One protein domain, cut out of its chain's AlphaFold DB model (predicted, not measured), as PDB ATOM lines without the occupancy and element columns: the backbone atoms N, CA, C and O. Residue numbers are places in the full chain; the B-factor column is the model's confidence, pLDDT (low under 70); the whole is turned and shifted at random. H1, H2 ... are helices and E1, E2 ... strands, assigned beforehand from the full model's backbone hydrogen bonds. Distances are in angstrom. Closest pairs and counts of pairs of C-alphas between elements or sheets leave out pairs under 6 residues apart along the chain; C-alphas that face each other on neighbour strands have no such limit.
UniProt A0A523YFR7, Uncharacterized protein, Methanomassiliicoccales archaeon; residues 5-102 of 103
ATOM      1  N   GLN A   5     188.094 200.440 247.763       94.56
ATOM      2  CA  GLN A   5     188.810 200.011 248.957       94.56
ATOM      3  C   GLN A   5     189.150 201.234 249.807       94.56
ATOM      4  O   GLN A   5     189.144 202.368 249.319       94.56
ATOM      5  N   ALA A   6     189.434 201.003 251.080       96.06
ATOM      6  CA  ALA A   6     189.904 202.027 251.990       96.06
ATOM      7  C   ALA A   6     190.930 201.448 252.963       96.06
ATOM      8  O   ALA A   6     190.769 200.332 253.464       96.06
ATOM      9  N   LYS A   7     191.957 202.236 253.279       96.81
ATOM     10  CA  LYS A   7     192.826 201.974 254.423       96.81
ATOM     11  C   LYS A   7     192.060 202.301 255.702       96.81
ATOM     12  O   LYS A   7     191.524 203.401 255.840       96.81
ATOM     13  N   VAL A   8     192.038 201.360 256.634       97.94
ATOM     14  CA  VAL A   8     191.335 201.440 257.914       97.94
ATOM     15  C   VAL A   8     192.341 201.312 259.053       97.94
ATOM     16  O   VAL A   8     193.130 200.366 259.093       97.94
ATOM     17  N   GLU A   9     192.312 202.274 259.971       97.88
ATOM     18  CA  GLU A   9     193.181 202.354 261.150       97.88
ATOM     19  C   GLU A   9     192.295 202.477 262.399       97.88
ATOM     20  O   GLU A   9     191.762 203.564 262.661       97.88
ATOM     21  N   PRO A  10     192.057 201.382 263.144       97.75
ATOM     22  CA  PRO A  10     191.222 201.419 264.334       97.75
ATOM     23  C   PRO A  10     191.891 202.243 265.441       97.75
ATOM     24  O   PRO A  10     193.114 202.300 265.561       97.75
ATOM     25  N   SER A  11     191.071 202.888 266.267       97.38
ATOM     26  CA  SER A  11     191.529 203.654 267.439       97.38
ATOM     27  C   SER A  11     191.710 202.774 268.682       97.38
ATOM     28  O   SER A  11     192.132 203.255 269.732       97.38
ATOM     29  N   GLN A  12     191.396 201.489 268.546       96.12
ATOM     30  CA  GLN A  12     191.437 200.438 269.553       96.12
ATOM     31  C   GLN A  12     192.031 199.156 268.928       96.12
ATOM     32  O   GLN A  12     192.234 199.117 267.709       96.12
ATOM     33  N   PRO A  13     192.350 198.108 269.709       94.56
ATOM     34  CA  PRO A  13     192.706 196.802 269.159       94.56
ATOM     35  C   PRO A  13     191.649 196.281 268.176       94.56
ATOM     36  O   PRO A  13     190.456 196.489 268.364       94.56
ATOM     37  N   TRP A  14     192.076 195.564 267.134       93.88
ATOM     38  CA  TRP A  14     191.179 195.078 266.078       93.88
ATOM     39  C   TRP A  14     190.057 194.158 266.549       93.88
ATOM     40  O   TRP A  14     189.125 193.984 265.787       93.88
ATOM     41  N   ASN A  15     190.162 193.570 267.741       90.88
ATOM     42  CA  ASN A  15     189.190 192.659 268.347       90.88
ATOM     43  C   ASN A  15     188.222 193.365 269.317       90.88
ATOM     44  O   ASN A  15     187.582 192.703 270.133       90.88
ATOM     45  N   GLU A  16     188.174 194.699 269.290       94.56
ATOM     46  CA  GLU A  16     187.300 195.521 270.125       94.56
ATOM     47  C   GLU A  16     186.484 196.503 269.271       94.56
ATOM     48  O   GLU A  16     186.996 197.123 268.331       94.56
ATOM     49  N   ASP A  17     185.204 196.660 269.613       96.88
ATOM     50  CA  ASP A  17     184.350 197.697 269.030       96.88
ATOM     51  C   ASP A  17     184.881 199.096 269.362       96.88
ATOM     52  O   ASP A  17     185.496 199.330 270.405       96.88
ATOM     53  N   GLY A  18     184.605 200.062 268.489       97.38
ATOM     54  CA  GLY A  18     185.012 201.441 268.711       97.38
ATOM     55  C   GLY A  18     184.892 202.290 267.460       97.38
ATOM     56  O   GLY A  18     183.818 202.409 266.873       97.38
ATOM     57  N   THR A  19     185.996 202.909 267.051       98.31
ATOM     58  CA  THR A  19     186.042 203.790 265.880       98.31
ATOM     59  C   THR A  19     187.284 203.530 265.048       98.31
ATOM     60  O   THR A  19     188.332 203.168 265.577       98.31
ATOM     61  N   ALA A  20     187.209 203.780 263.748       98.25
ATOM     62  CA  ALA A  20     188.355 203.688 262.861       98.25
ATOM     63  C   ALA A  20     188.462 204.907 261.953       98.25
ATOM     64  O   ALA A  20     187.463 205.411 261.439       98.25
ATOM     65  N   ASN A  21     189.699 205.340 261.723       98.19
ATOM     66  CA  ASN A  21     190.007 206.275 260.654       98.19
ATOM     67  C   ASN A  21     190.002 205.509 259.334       98.19
ATOM     68  O   ASN A  21     190.707 204.512 259.179       98.19
ATOM     69  N   VAL A  22     189.214 205.988 258.384       97.75
ATOM     70  CA  VAL A  22     189.009 205.379 257.077       97.75
ATOM     71  C   VAL A  22     189.479 206.361 256.018       97.75
ATOM     72  O   VAL A  22     189.000 207.490 255.941       97.75
ATOM     73  N   THR A  23     190.435 205.926 255.206       97.31
ATOM     74  CA  THR A  23     190.992 206.701 254.096       97.31
ATOM     75  C   THR A  23     190.731 205.940 252.800       97.31
ATOM     76  O   THR A  23     191.374 204.912 252.575       97.31
ATOM     77  N   PRO A  24     189.784 206.386 251.958       95.75
ATOM     78  CA  PRO A  24     189.517 205.737 250.681       95.75
ATOM     79  C   PRO A  24     190.744 205.724 249.771       95.75
ATOM     80  O   PRO A  24     191.485 206.704 249.689       95.75
ATOM     81  N   GLU A  25     190.930 204.622 249.054       93.81
ATOM     82  CA  GLU A  25     191.974 204.497 248.044       93.81
ATOM     83  C   GLU A  25     191.438 204.872 246.649       93.81
ATOM     84  O   GLU A  25     190.244 204.705 246.361       93.81
ATOM     85  N   PRO A  26     192.296 205.367 245.739       90.44
ATOM     86  CA  PRO A  26     191.936 205.496 244.332       90.44
ATOM     87  C   PRO A  26     191.386 204.163 243.784       90.44
ATOM     88  O   PRO A  26     191.932 203.109 244.100       90.44
ATOM     89  N   PRO A  27     190.333 204.173 242.946       90.12
ATOM     90  CA  PRO A  27     189.790 205.316 242.213       90.12
ATOM     91  C   PRO A  27     188.634 206.044 242.923       90.12
ATOM     92  O   PRO A  27     187.851 206.720 242.251       90.12
ATOM     93  N   PHE A  28     188.469 205.905 244.244       88.00
ATOM     94  CA  PHE A  28     187.396 206.614 244.939       88.00
ATOM     95  C   PHE A  28     187.585 208.143 244.810       88.00
ATOM     96  O   PHE A  28     188.692 208.641 245.019       88.00
ATOM     97  N   PRO A  29     186.540 208.908 244.433       82.81
ATOM     98  CA  PRO A  29     186.686 210.317 244.058       82.81
ATOM     99  C   PRO A  29     187.038 211.246 245.229       82.81
ATOM    100  O   PRO A  29     187.515 212.355 245.000       82.81
ATOM    101  N   SER A  30     186.815 210.810 246.473       81.25
ATOM    102  CA  SER A  30     187.211 211.540 247.681       81.25
ATOM    103  C   SER A  30     188.429 210.882 248.322       81.25
ATOM    104  O   SER A  30     188.442 209.675 248.523       81.25
ATOM    105  N   THR A  31     189.443 211.666 248.680       77.75
ATOM    106  CA  THR A  31     190.683 211.163 249.302       77.75
ATOM    107  C   THR A  31     190.837 211.581 250.765       77.75
ATOM    108  O   THR A  31     191.886 211.364 251.367       77.75
ATOM    109  N   GLY A  32     189.808 212.202 251.351       90.44
ATOM    110  CA  GLY A  32     189.830 212.630 252.748       90.44
ATOM    111  C   GLY A  32     189.707 211.455 253.718       90.44
ATOM    112  O   GLY A  32     188.920 210.540 253.488       90.44
ATOM    113  N   THR A  33     190.451 211.512 254.824       95.56
ATOM    114  CA  THR A  33     190.253 210.610 255.963       95.56
ATOM    115  C   THR A  33     189.031 211.048 256.766       95.56
ATOM    116  O   THR A  33     188.889 212.227 257.095       95.56
ATOM    117  N   PHE A  34     188.168 210.100 257.115       94.62
ATOM    118  CA  PHE A  34     187.014 210.309 257.991       94.62
ATOM    119  C   PHE A  34     186.953 209.218 259.060       94.62
ATOM    120  O   PHE A  34     187.596 208.180 258.930       94.62
ATOM    121  N   SER A  35     186.200 209.459 260.131       97.38
ATOM    122  CA  SER A  35     186.039 208.494 261.221       97.38
ATOM    123  C   SER A  35     184.693 207.792 261.099       97.38
ATOM    124  O   SER A  35     183.669 208.449 260.921       97.38
ATOM    125  N   LEU A  36     184.698 206.465 261.190       98.19
ATOM    126  CA  LEU A  36     183.490 205.645 261.245       98.19
ATOM    127  C   LEU A  36     183.467 204.822 262.536       98.19
ATOM    128  O   LEU A  36     184.532 204.440 263.031       98.19
ATOM    129  N   PRO A  37     182.275 204.480 263.052       98.31
ATOM    130  CA  PRO A  37     182.144 203.398 264.014       98.31
ATOM    131  C   PRO A  37     182.730 202.103 263.439       98.31
ATOM    132  O   PRO A  37     182.646 201.856 262.232       98.31
ATOM    133  N   LEU A  38     183.323 201.293 264.306       97.81
ATOM    134  CA  LEU A  38     183.795 199.949 264.004       97.81
ATOM    135  C   LEU A  38     183.066 198.981 264.920       97.81
ATOM    136  O   LEU A  38     183.114 199.138 266.139       97.81
ATOM    137  N   GLU A  39     182.417 197.993 264.318       96.44
ATOM    138  CA  GLU A  39     181.669 196.973 265.039       96.44
ATOM    139  C   GLU A  39     182.035 195.576 264.573       96.44
ATOM    140  O   GLU A  39     182.188 195.308 263.374       96.44
ATOM    141  N   HIS A  40     182.078 194.672 265.538       93.50
ATOM    142  CA  HIS A  40     182.178 193.259 265.282       93.50
ATOM    143  C   HIS A  40     180.807 192.657 265.026       93.50
ATOM    144  O   HIS A  40     179.833 192.929 265.734       93.50
ATOM    145  N   ARG A  41     180.716 191.824 263.993       91.25
ATOM    146  CA  ARG A  41     179.497 191.082 263.669       91.25
ATOM    147  C   ARG A  41     179.846 189.651 263.300       91.25
ATOM    148  O   ARG A  41     180.933 189.376 262.798       91.25
ATOM    149  N   ASP A  42     178.914 188.743 263.559       85.88
ATOM    150  CA  ASP A  42     179.035 187.369 263.084       85.88
ATOM    151  C   ASP A  42     179.016 187.329 261.553       85.88
ATOM    152  O   ASP A  42     178.422 188.191 260.895       85.88
ATOM    153  N   ASP A  43     179.632 186.294 260.986       77.69
ATOM    154  CA  ASP A  43     179.532 186.031 259.557       77.69
ATOM    155  C   ASP A  43     178.068 185.783 259.161       77.69
ATOM    156  O   ASP A  43     177.378 184.917 259.706       77.69
ATOM    157  N   GLY A  44     177.580 186.543 258.183       80.38
ATOM    158  CA  GLY A  44     176.203 186.439 257.715       80.38
ATOM    159  C   GLY A  44     175.754 187.677 256.947       80.38
ATOM    160  O   GLY A  44     176.530 188.606 256.759       80.38
ATOM    161  N   PRO A  45     174.509 187.711 256.448       85.88
ATOM    162  CA  PRO A  45     173.984 188.906 255.809       85.88
ATOM    163  C   PRO A  45     173.876 190.057 256.816       85.88
ATOM    164  O   PRO A  45     173.269 189.904 257.878       85.88
ATOM    165  N   VAL A  46     174.415 191.221 256.457       90.56
ATOM    166  CA  VAL A  46     174.375 192.425 257.290       90.56
ATOM    167  C   VAL A  46     173.626 193.542 256.576       90.56
ATOM    168  O   VAL A  46     173.901 193.862 255.422       90.56
ATOM    169  N   THR A  47     172.706 194.181 257.294       94.06
ATOM    170  CA  THR A  47     172.040 195.408 256.853       94.06
ATOM    171  C   THR A  47     172.576 196.592 257.648       94.06
ATOM    172  O   THR A  47     172.543 196.595 258.882       94.06
ATOM    173  N   VAL A  48     173.044 197.616 256.939       95.44
ATOM    174  CA  VAL A  48     173.449 198.906 257.507       95.44
ATOM    175  C   VAL A  48     172.428 199.952 257.082       95.44
ATOM    176  O   VAL A  48     172.142 200.107 255.897       95.44
ATOM    177  N   LEU A  49     171.868 200.668 258.056       97.12
ATOM    178  CA  LEU A  49     170.860 201.707 257.840       97.12
ATOM    179  C   LEU A  49     171.474 203.088 258.066       97.12
ATOM    180  O   LEU A  49     172.055 203.330 259.126       97.12
ATOM    181  N   LYS A  50     171.269 204.022 257.131       97.00
ATOM    182  CA  LYS A  50     171.738 205.417 257.246       97.00
ATOM    183  C   LYS A  50     171.137 206.126 258.465       97.00
ATOM    184  O   LYS A  50     171.769 206.981 259.062       97.00
ATOM    185  N   SER A  51     169.938 205.737 258.901       97.44
ATOM    186  CA  SER A  51     169.325 206.271 260.127       97.44
ATOM    187  C   SER A  51     170.090 205.918 261.406       97.44
ATOM    188  O   SER A  51     170.002 206.657 262.381       97.44
ATOM    189  N   SER A  52     170.805 204.789 261.415       96.81
ATOM    190  CA  SER A  52     171.610 204.322 262.551       96.81
ATOM    191  C   SER A  52     173.075 204.726 262.404       96.81
ATOM    192  O   SER A  52     173.712 205.094 263.384       96.81
ATOM    193  N   TYR A  53     173.579 204.707 261.169       96.81
ATOM    194  CA  TYR A  53     174.952 205.046 260.808       96.81
ATOM    195  C   TYR A  53     174.932 206.075 259.668       96.81
ATOM    196  O   TYR A  53     175.096 205.693 258.508       96.81
ATOM    197  N   PRO A  54     174.712 207.374 259.960       95.69
ATOM    198  CA  PRO A  54     174.514 208.409 258.935       95.69
ATOM    199  C   PRO A  54     175.637 208.488 257.906       95.69
ATOM    200  O   PRO A  54     175.399 208.737 256.726       95.69
ATOM    201  N   GLU A  55     176.853 208.235 258.373       95.12
ATOM    202  CA  GLU A  55     178.070 208.259 257.579       95.12
ATOM    203  C   GLU A  55     178.534 206.873 257.128       95.12
ATOM    204  O   GLU A  55     179.352 206.775 256.219       95.12
ATOM    205  N   GLY A  56     178.009 205.798 257.716       96.75
ATOM    206  CA  GLY A  56     178.456 204.432 257.462       96.75
ATOM    207  C   GLY A  56     179.083 203.741 258.672       96.75
ATOM    208  O   GLY A  56     179.068 204.262 259.786       96.75
ATOM    209  N   LEU A  57     179.605 202.540 258.437       97.75
ATOM    210  CA  LEU A  57     180.073 201.606 259.458       97.75
ATOM    211  C   LEU A  57     181.237 200.764 258.917       97.75
ATOM    212  O   LEU A  57     181.202 200.325 257.766       97.75
ATOM    213  N   VAL A  58     182.240 200.496 259.750       97.31
ATOM    214  CA  VAL A  58     183.229 199.435 259.514       97.31
ATOM    215  C   VAL A  58     182.752 198.170 260.214       97.31
ATOM    216  O   VAL A  58     182.442 198.202 261.401       97.31
ATOM    217  N   ILE A  59     182.691 197.063 259.481       95.19
ATOM    218  CA  ILE A  59     182.231 195.774 259.998       95.19
ATOM    219  C   ILE A  59     183.392 194.792 259.967       95.19
ATOM    220  O   ILE A  59     183.952 194.544 258.897       95.19
ATOM    221  N   ILE A  60     183.713 194.220 261.123       93.94
ATOM    222  CA  ILE A  60     184.758 193.210 261.294       93.94
ATOM    223  C   ILE A  60     184.119 191.880 261.708       93.94
ATOM    224  O   ILE A  60     183.319 191.853 262.641       93.94
ATOM    225  N   PRO A  61     184.428 190.762 261.036       90.00
ATOM    226  CA  PRO A  61     183.991 189.453 261.497       90.00
ATOM    227  C   PRO A  61     184.630 189.087 262.843       90.00
ATOM    228  O   PRO A  61     185.843 189.233 263.000       90.00
ATOM    229  N   ASN A  62     183.832 188.576 263.789       85.88
ATOM    230  CA  ASN A  62     184.270 188.235 265.157       85.88
ATOM    231  C   ASN A  62     185.560 187.387 265.216       85.88
ATOM    232  O   ASN A  62     186.431 187.644 266.044       85.88
ATOM    233  N   ASP A  63     185.711 186.411 264.317       83.94
ATOM    234  CA  ASP A  63     186.810 185.435 264.355       83.94
ATOM    235  C   ASP A  63     187.938 185.718 263.352       83.94
ATOM    236  O   ASP A  63     188.837 184.893 263.165       83.94
ATOM    237  N   ASN A  64     187.898 186.859 262.660       86.00
ATOM    238  CA  ASN A  64     188.787 187.102 261.523       86.00
ATOM    239  C   ASN A  64     189.242 188.560 261.414       86.00
ATOM    240  O   ASN A  64     189.379 189.131 260.329       86.00
ATOM    241  N   ALA A  65     189.482 189.167 262.571       87.44
ATOM    242  CA  ALA A  65     189.984 190.522 262.651       87.44
ATOM    243  C   ALA A  65     191.367 190.654 261.964       87.44
ATOM    244  O   ALA A  65     192.201 189.741 262.054       87.44
ATOM    245  N   PRO A  66     191.648 191.777 261.277       90.19
ATOM    246  CA  PRO A  66     192.948 192.003 260.657       90.19
ATOM    247  C   PRO A  66     194.113 191.973 261.655       90.19
ATOM    248  O   PRO A  66     193.987 192.328 262.826       90.19
ATOM    249  N   SER A  67     195.300 191.618 261.161       87.56
ATOM    250  CA  SER A  67     196.546 191.720 261.927       87.56
ATOM    251  C   SER A  67     197.266 193.042 261.653       87.56
ATOM    252  O   SER A  67     197.426 193.422 260.494       87.56
ATOM    253  N   GLY A  68     197.813 193.674 262.692       90.94
ATOM    254  CA  GLY A  68     198.641 194.881 262.577       90.94
ATOM    255  C   GLY A  68     197.891 196.179 262.903       90.94
ATOM    256  O   GLY A  68     196.731 196.134 263.287       90.94
ATOM    257  N   PRO A  69     198.540 197.350 262.787       93.56
ATOM    258  CA  PRO A  69     197.938 198.628 263.183       93.56
ATOM    259  C   PRO A  69     196.897 199.158 262.182       93.56
ATOM    260  O   PRO A  69     196.173 200.096 262.492       93.56
ATOM    261  N   SER A  70     196.836 198.588 260.975       96.44
ATOM    262  CA  SER A  70     195.944 199.023 259.898       96.44
ATOM    263  C   SER A  70     195.692 197.904 258.892       96.44
ATOM    264  O   SER A  70     196.552 197.035 258.734       96.44
ATOM    265  N   ALA A  71     194.597 197.986 258.139       96.50
ATOM    266  CA  ALA A  71     194.266 197.058 257.060       96.50
ATOM    267  C   ALA A  71     193.632 197.791 255.873       96.50
ATOM    268  O   ALA A  71     193.010 198.834 256.052       96.50
ATOM    269  N   VAL A  72     193.777 197.247 254.665       95.25
ATOM    270  CA  VAL A  72     193.017 197.714 253.498       95.25
ATOM    271  C   VAL A  72     191.778 196.846 253.385       95.25
ATOM    272  O   VAL A  72     191.886 195.637 253.178       95.25
ATOM    273  N   LEU A  73     190.613 197.464 253.552       94.50
ATOM    274  CA  LEU A  73     189.330 196.783 253.497       94.50
ATOM    275  C   LEU A  73     188.555 197.184 252.235       94.50
ATOM    276  O   LEU A  73     188.648 198.325 251.774       94.50
ATOM    277  N   PRO A  74     187.769 196.259 251.665       93.56
ATOM    278  CA  PRO A  74     186.787 196.574 250.638       93.56
ATOM    279  C   PRO A  74     185.795 197.619 251.144       93.56
ATOM    280  O   PRO A  74     185.443 197.637 252.323       93.56
ATOM    281  N   MET A  75     185.318 198.462 250.234       92.94
ATOM    282  CA  MET A  75     184.350 199.503 250.543       92.94
ATOM    283  C   MET A  75     183.131 199.391 249.631       92.94
ATOM    284  O   MET A  75     183.236 199.533 248.412       92.94
ATOM    285  N   GLU A  76     181.974 199.169 250.245       92.69
ATOM    286  CA  GLU A  76     180.667 199.201 249.597       92.69
ATOM    287  C   GLU A  76     180.031 200.568 249.839       92.69
ATOM    288  O   GLU A  76     180.009 201.063 250.971       92.69
ATOM    289  N   THR A  77     179.521 201.198 248.781       92.12
ATOM    290  CA  THR A  77     178.966 202.550 248.864       92.12
ATOM    291  C   THR A  77     177.532 202.620 248.367       92.12
ATOM    292  O   THR A  77     177.121 201.868 247.488       92.12
ATOM    293  N   SER A  78     176.745 203.532 248.939       93.56
ATOM    294  CA  SER A  78     175.355 203.748 248.534       93.56
ATOM    295  C   SER A  78     174.963 205.213 248.679       93.56
ATOM    296  O   SER A  78     175.297 205.851 249.677       93.56
ATOM    297  N   THR A  79     174.220 205.729 247.699       93.56
ATOM    298  CA  THR A  79     173.514 207.022 247.784       93.56
ATOM    299  C   THR A  79     172.130 206.900 248.431       93.56
ATOM    300  O   THR A  79     171.438 207.895 248.639       93.56
ATOM    301  N   GLY A  80     171.694 205.672 248.732       94.50
ATOM    302  CA  GLY A  80     170.419 205.389 249.382       94.50
ATOM    303  C   GLY A  80     170.488 205.443 250.910       94.50
ATOM    304  O   GLY A  80     171.425 205.959 251.510       94.50
ATOM    305  N   ASN A  81     169.473 204.856 251.550       96.31
ATOM    306  CA  ASN A  81     169.367 204.785 253.015       96.31
ATOM    307  C   ASN A  81     169.793 203.430 253.600       96.31
ATOM    308  O   ASN A  81     169.758 203.255 254.819       96.31
ATOM    309  N   ILE A  82     170.134 202.463 252.744       96.00
ATOM    310  CA  ILE A  82     170.436 201.080 253.124       96.00
ATOM    311  C   ILE A  82     171.647 200.594 252.322       96.00
ATOM    312  O   ILE A  82     171.752 200.875 251.124       96.00
ATOM    313  N   ILE A  83     172.542 199.872 252.993       93.94
ATOM    314  CA  ILE A  83     173.572 199.023 252.386       93.94
ATOM    315  C   ILE A  83     173.326 197.598 252.880       93.94
ATOM    316  O   ILE A  83     173.237 197.361 254.086       93.94
ATOM    317  N   GLU A  84     173.200 196.660 251.946       92.44
ATOM    318  CA  GLU A  84     173.032 195.237 252.236       92.44
ATOM    319  C   GLU A  84     174.293 194.484 251.832       92.44
ATOM    320  O   GLU A  84     174.686 194.459 250.666       92.44
ATOM    321  N   ILE A  85     174.924 193.842 252.807       87.56
ATOM    322  CA  ILE A  85     176.101 193.013 252.601       87.56
ATOM    323  C   ILE A  85     175.625 191.568 252.614       87.56
ATOM    324  O   ILE A  85     175.229 191.028 253.645       87.56
ATOM    325  N   SER A  86     175.613 190.944 251.438       82.62
ATOM    326  CA  SER A  86     175.222 189.539 251.302       82.62
ATOM    327  C   SER A  86     176.213 188.598 251.998       82.62
ATOM    328  O   SER A  86     177.392 188.918 252.156       82.62
ATOM    329  N   ASN A  87     175.766 187.380 252.311       72.06
ATOM    330  CA  ASN A  87     176.628 186.337 252.876       72.06
ATOM    331  C   ASN A  87     177.825 185.999 251.953       72.06
ATOM    332  O   ASN A  87     178.951 185.824 252.402       72.06
ATOM    333  N   SER A  88     177.612 186.004 250.631       65.62
ATOM    334  CA  SER A  88     178.694 185.876 249.641       65.62
ATOM    335  C   SER A  88     179.670 187.058 249.643       65.62
ATOM    336  O   SER A  88     180.840 186.888 249.300       65.62
ATOM    337  N   GLY A  89     179.199 188.251 250.020       63.75
ATOM    338  CA  GLY A  89     180.041 189.423 250.242       63.75
ATOM    339  C   GLY A  89     180.984 189.192 251.419       63.75
ATOM    340  O   GLY A  89     182.194 189.229 251.229       63.75
ATOM    341  N   HIS A  90     180.444 188.821 252.583       66.31
ATOM    342  CA  HIS A  90     181.240 188.477 253.771       66.31
ATOM    343  C   HIS A  90     182.297 187.402 253.489       66.31
ATOM    344  O   HIS A  90     183.471 187.597 253.784       66.31
ATOM    345  N   GLN A  91     181.923 186.312 252.814       66.25
ATOM    346  CA  GLN A  91     182.872 185.247 252.455       66.25
ATOM    347  C   GLN A  91     183.994 185.712 251.516       66.25
ATOM    348  O   GLN A  91     185.087 185.149 251.528       66.25
ATOM    349  N   SER A  92     183.736 186.730 250.695       70.94
ATOM    350  CA  SER A  92     184.751 187.316 249.813       70.94
ATOM    351  C   SER A  92     185.685 188.279 250.553       70.94
ATOM    352  O   SER A  92     186.747 188.614 250.026       70.94
ATOM    353  N   TRP A  93     185.302 188.725 251.755       79.12
ATOM    354  CA  TRP A  93     185.974 189.758 252.546       79.12
ATOM    355  C   TRP A  93     186.188 189.285 253.984       79.12
ATOM    356  O   TRP A  93     185.611 189.836 254.923       79.12
ATOM    357  N   PRO A  94     187.049 188.267 254.163       81.12
ATOM    358  CA  PRO A  94     187.235 187.601 255.448       81.12
ATOM    359  C   PRO A  94     187.651 188.554 256.571       81.12
ATOM    360  O   PRO A  94     187.373 188.283 257.724       81.12
ATOM    361  N   GLN A  95     188.299 189.671 256.238       87.88
ATOM    362  CA  GLN A  95     188.852 190.617 257.207       87.88
ATOM    363  C   GLN A  95     187.951 191.833 257.474       87.88
ATOM    364  O   GLN A  95     188.344 192.739 258.205       87.88
ATOM    365  N   GLY A  96     186.752 191.857 256.886       92.06
ATOM    366  CA  GLY A  96     185.773 192.923 257.065       92.06
ATOM    367  C   GLY A  96     185.588 193.837 255.863       92.06
ATOM    368  O   GLY A  96     186.170 193.644 254.796       92.06
ATOM    369  N   ILE A  97     184.715 194.826 256.040       94.25
ATOM    370  CA  ILE A  97     184.242 195.729 254.988       94.25
ATOM    371  C   ILE A  97     183.892 197.103 255.564       94.25
ATOM    372  O   ILE A  97     183.409 197.229 256.688       94.25
ATOM    373  N   VAL A  98     184.097 198.141 254.760       95.69
ATOM    374  CA  VAL A  98     183.587 199.490 254.999       95.69
ATOM    375  C   VAL A  98     182.261 199.666 254.258       95.69
ATOM    376  O   VAL A  98     182.221 199.596 253.033       95.69
ATOM    377  N   ALA A  99     181.177 199.946 254.973       95.19
ATOM    378  CA  ALA A  99     179.917 200.400 254.393       95.19
ATOM    379  C   ALA A  99     179.855 201.928 254.487       95.19
ATOM    380  O   ALA A  99     179.830 202.466 255.591       95.19
ATOM    381  N   ARG A 100     179.828 202.644 253.357       94.94
ATOM    382  CA  ARG A 100     179.825 204.118 253.323       94.94
ATOM    383  C   ARG A 100     178.588 204.662 252.618       94.94
ATOM    384  O   ARG A 100     178.355 204.378 251.444       94.94
ATOM    385  N   PHE A 101     177.853 205.538 253.295       94.81
ATOM    386  CA  PHE A 101     176.857 206.363 252.618       94.81
ATOM    387  C   PHE A 101     177.534 207.580 251.990       94.81
ATOM    388  O   PHE A 101     178.377 208.237 252.607       94.81
ATOM    389  N   ILE A 102     177.182 207.850 250.741       90.56
ATOM    390  CA  ILE A 102     177.630 209.020 249.987       90.56
ATOM    391  C   ILE A 102     176.406 209.852 249.615       90.56
ATOM    392  O   ILE A 102     175.328 209.296 249.419       90.56
TER     393      ILE A 102
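AT A GLANCE: This is residues 5 to 102 of the 103 residues of an uncharacterized protein of Methanomassiliicoccales archaeon (UniProt A0A523YFR7). A small closed barrel of six strands has E4 and E7, a two-stranded antiparallel sheet, packed outside it near E5 and E8, and the short helix H1 also outside. Round the ring run E1, E2, E3, E5, E8, E6 and back to E1, parallel at E3-E5 and E8-E6 and antiparallel elsewhere. The printed part has 98 residues, in the order E1 to E7, H1, E8; the class is mostly strand. It is compact, radius of gyration of the C-alphas 12.1 A, and rounded, spanning 30 by 27 by 23 A.

HOW THE PARTS SIT: E1, residues 5 to 10, and E2, residues 18 to 24, form a hairpin, with N 7 and O 23 2.8 A apart. E3, residues 34 to 41, continues the meander, each strand the antiparallel neighbour of the one before; N 20 and O 36 are 2.8 A apart. E3 is parallel to E5, residues 56 to 61 (N 39 to O 58, 2.9 A). E6, residues 71 to 78, is staggered, pairing with E1 over 71 to 74 (N 8 to O 71, 2.8 A) and with E8, residues 97 to 101, over 75 to 78 (N 98 to O 74, 2.8 A). E5 and E8 are antiparallel (N 57 to O 99, 2.9 A). E4, residues 46 to 49, and E7, residues 82 to 85, are antiparallel (N 48 to O 83, 2.9 A); the closest C-alphas of E7 and E8, Ile 83 and Ala 99, are 6.8 A apart. H1, residues 87 to 92, is on the barrel, height over the sheet 9.4 A, only just over E8, with 3 C-alphas falling on it; every O i to N i+4 pair is within hydrogen-bond range.

IN THESE COORDINATES: E1 begins at C-alpha 5 (188.810, 200.011, 248.957). E3 and E6 measure 21.4 A and 21.8 A. E8 ends at C-alpha 101 (176.857, 206.363, 252.618).

THE WHOLE: The printed part has no cut and no long link. The C-alphas farthest apart, Gly 68 and Gly 80, are 32.9 A apart. The model's confidence is low, under 70, at residues 88 to 91.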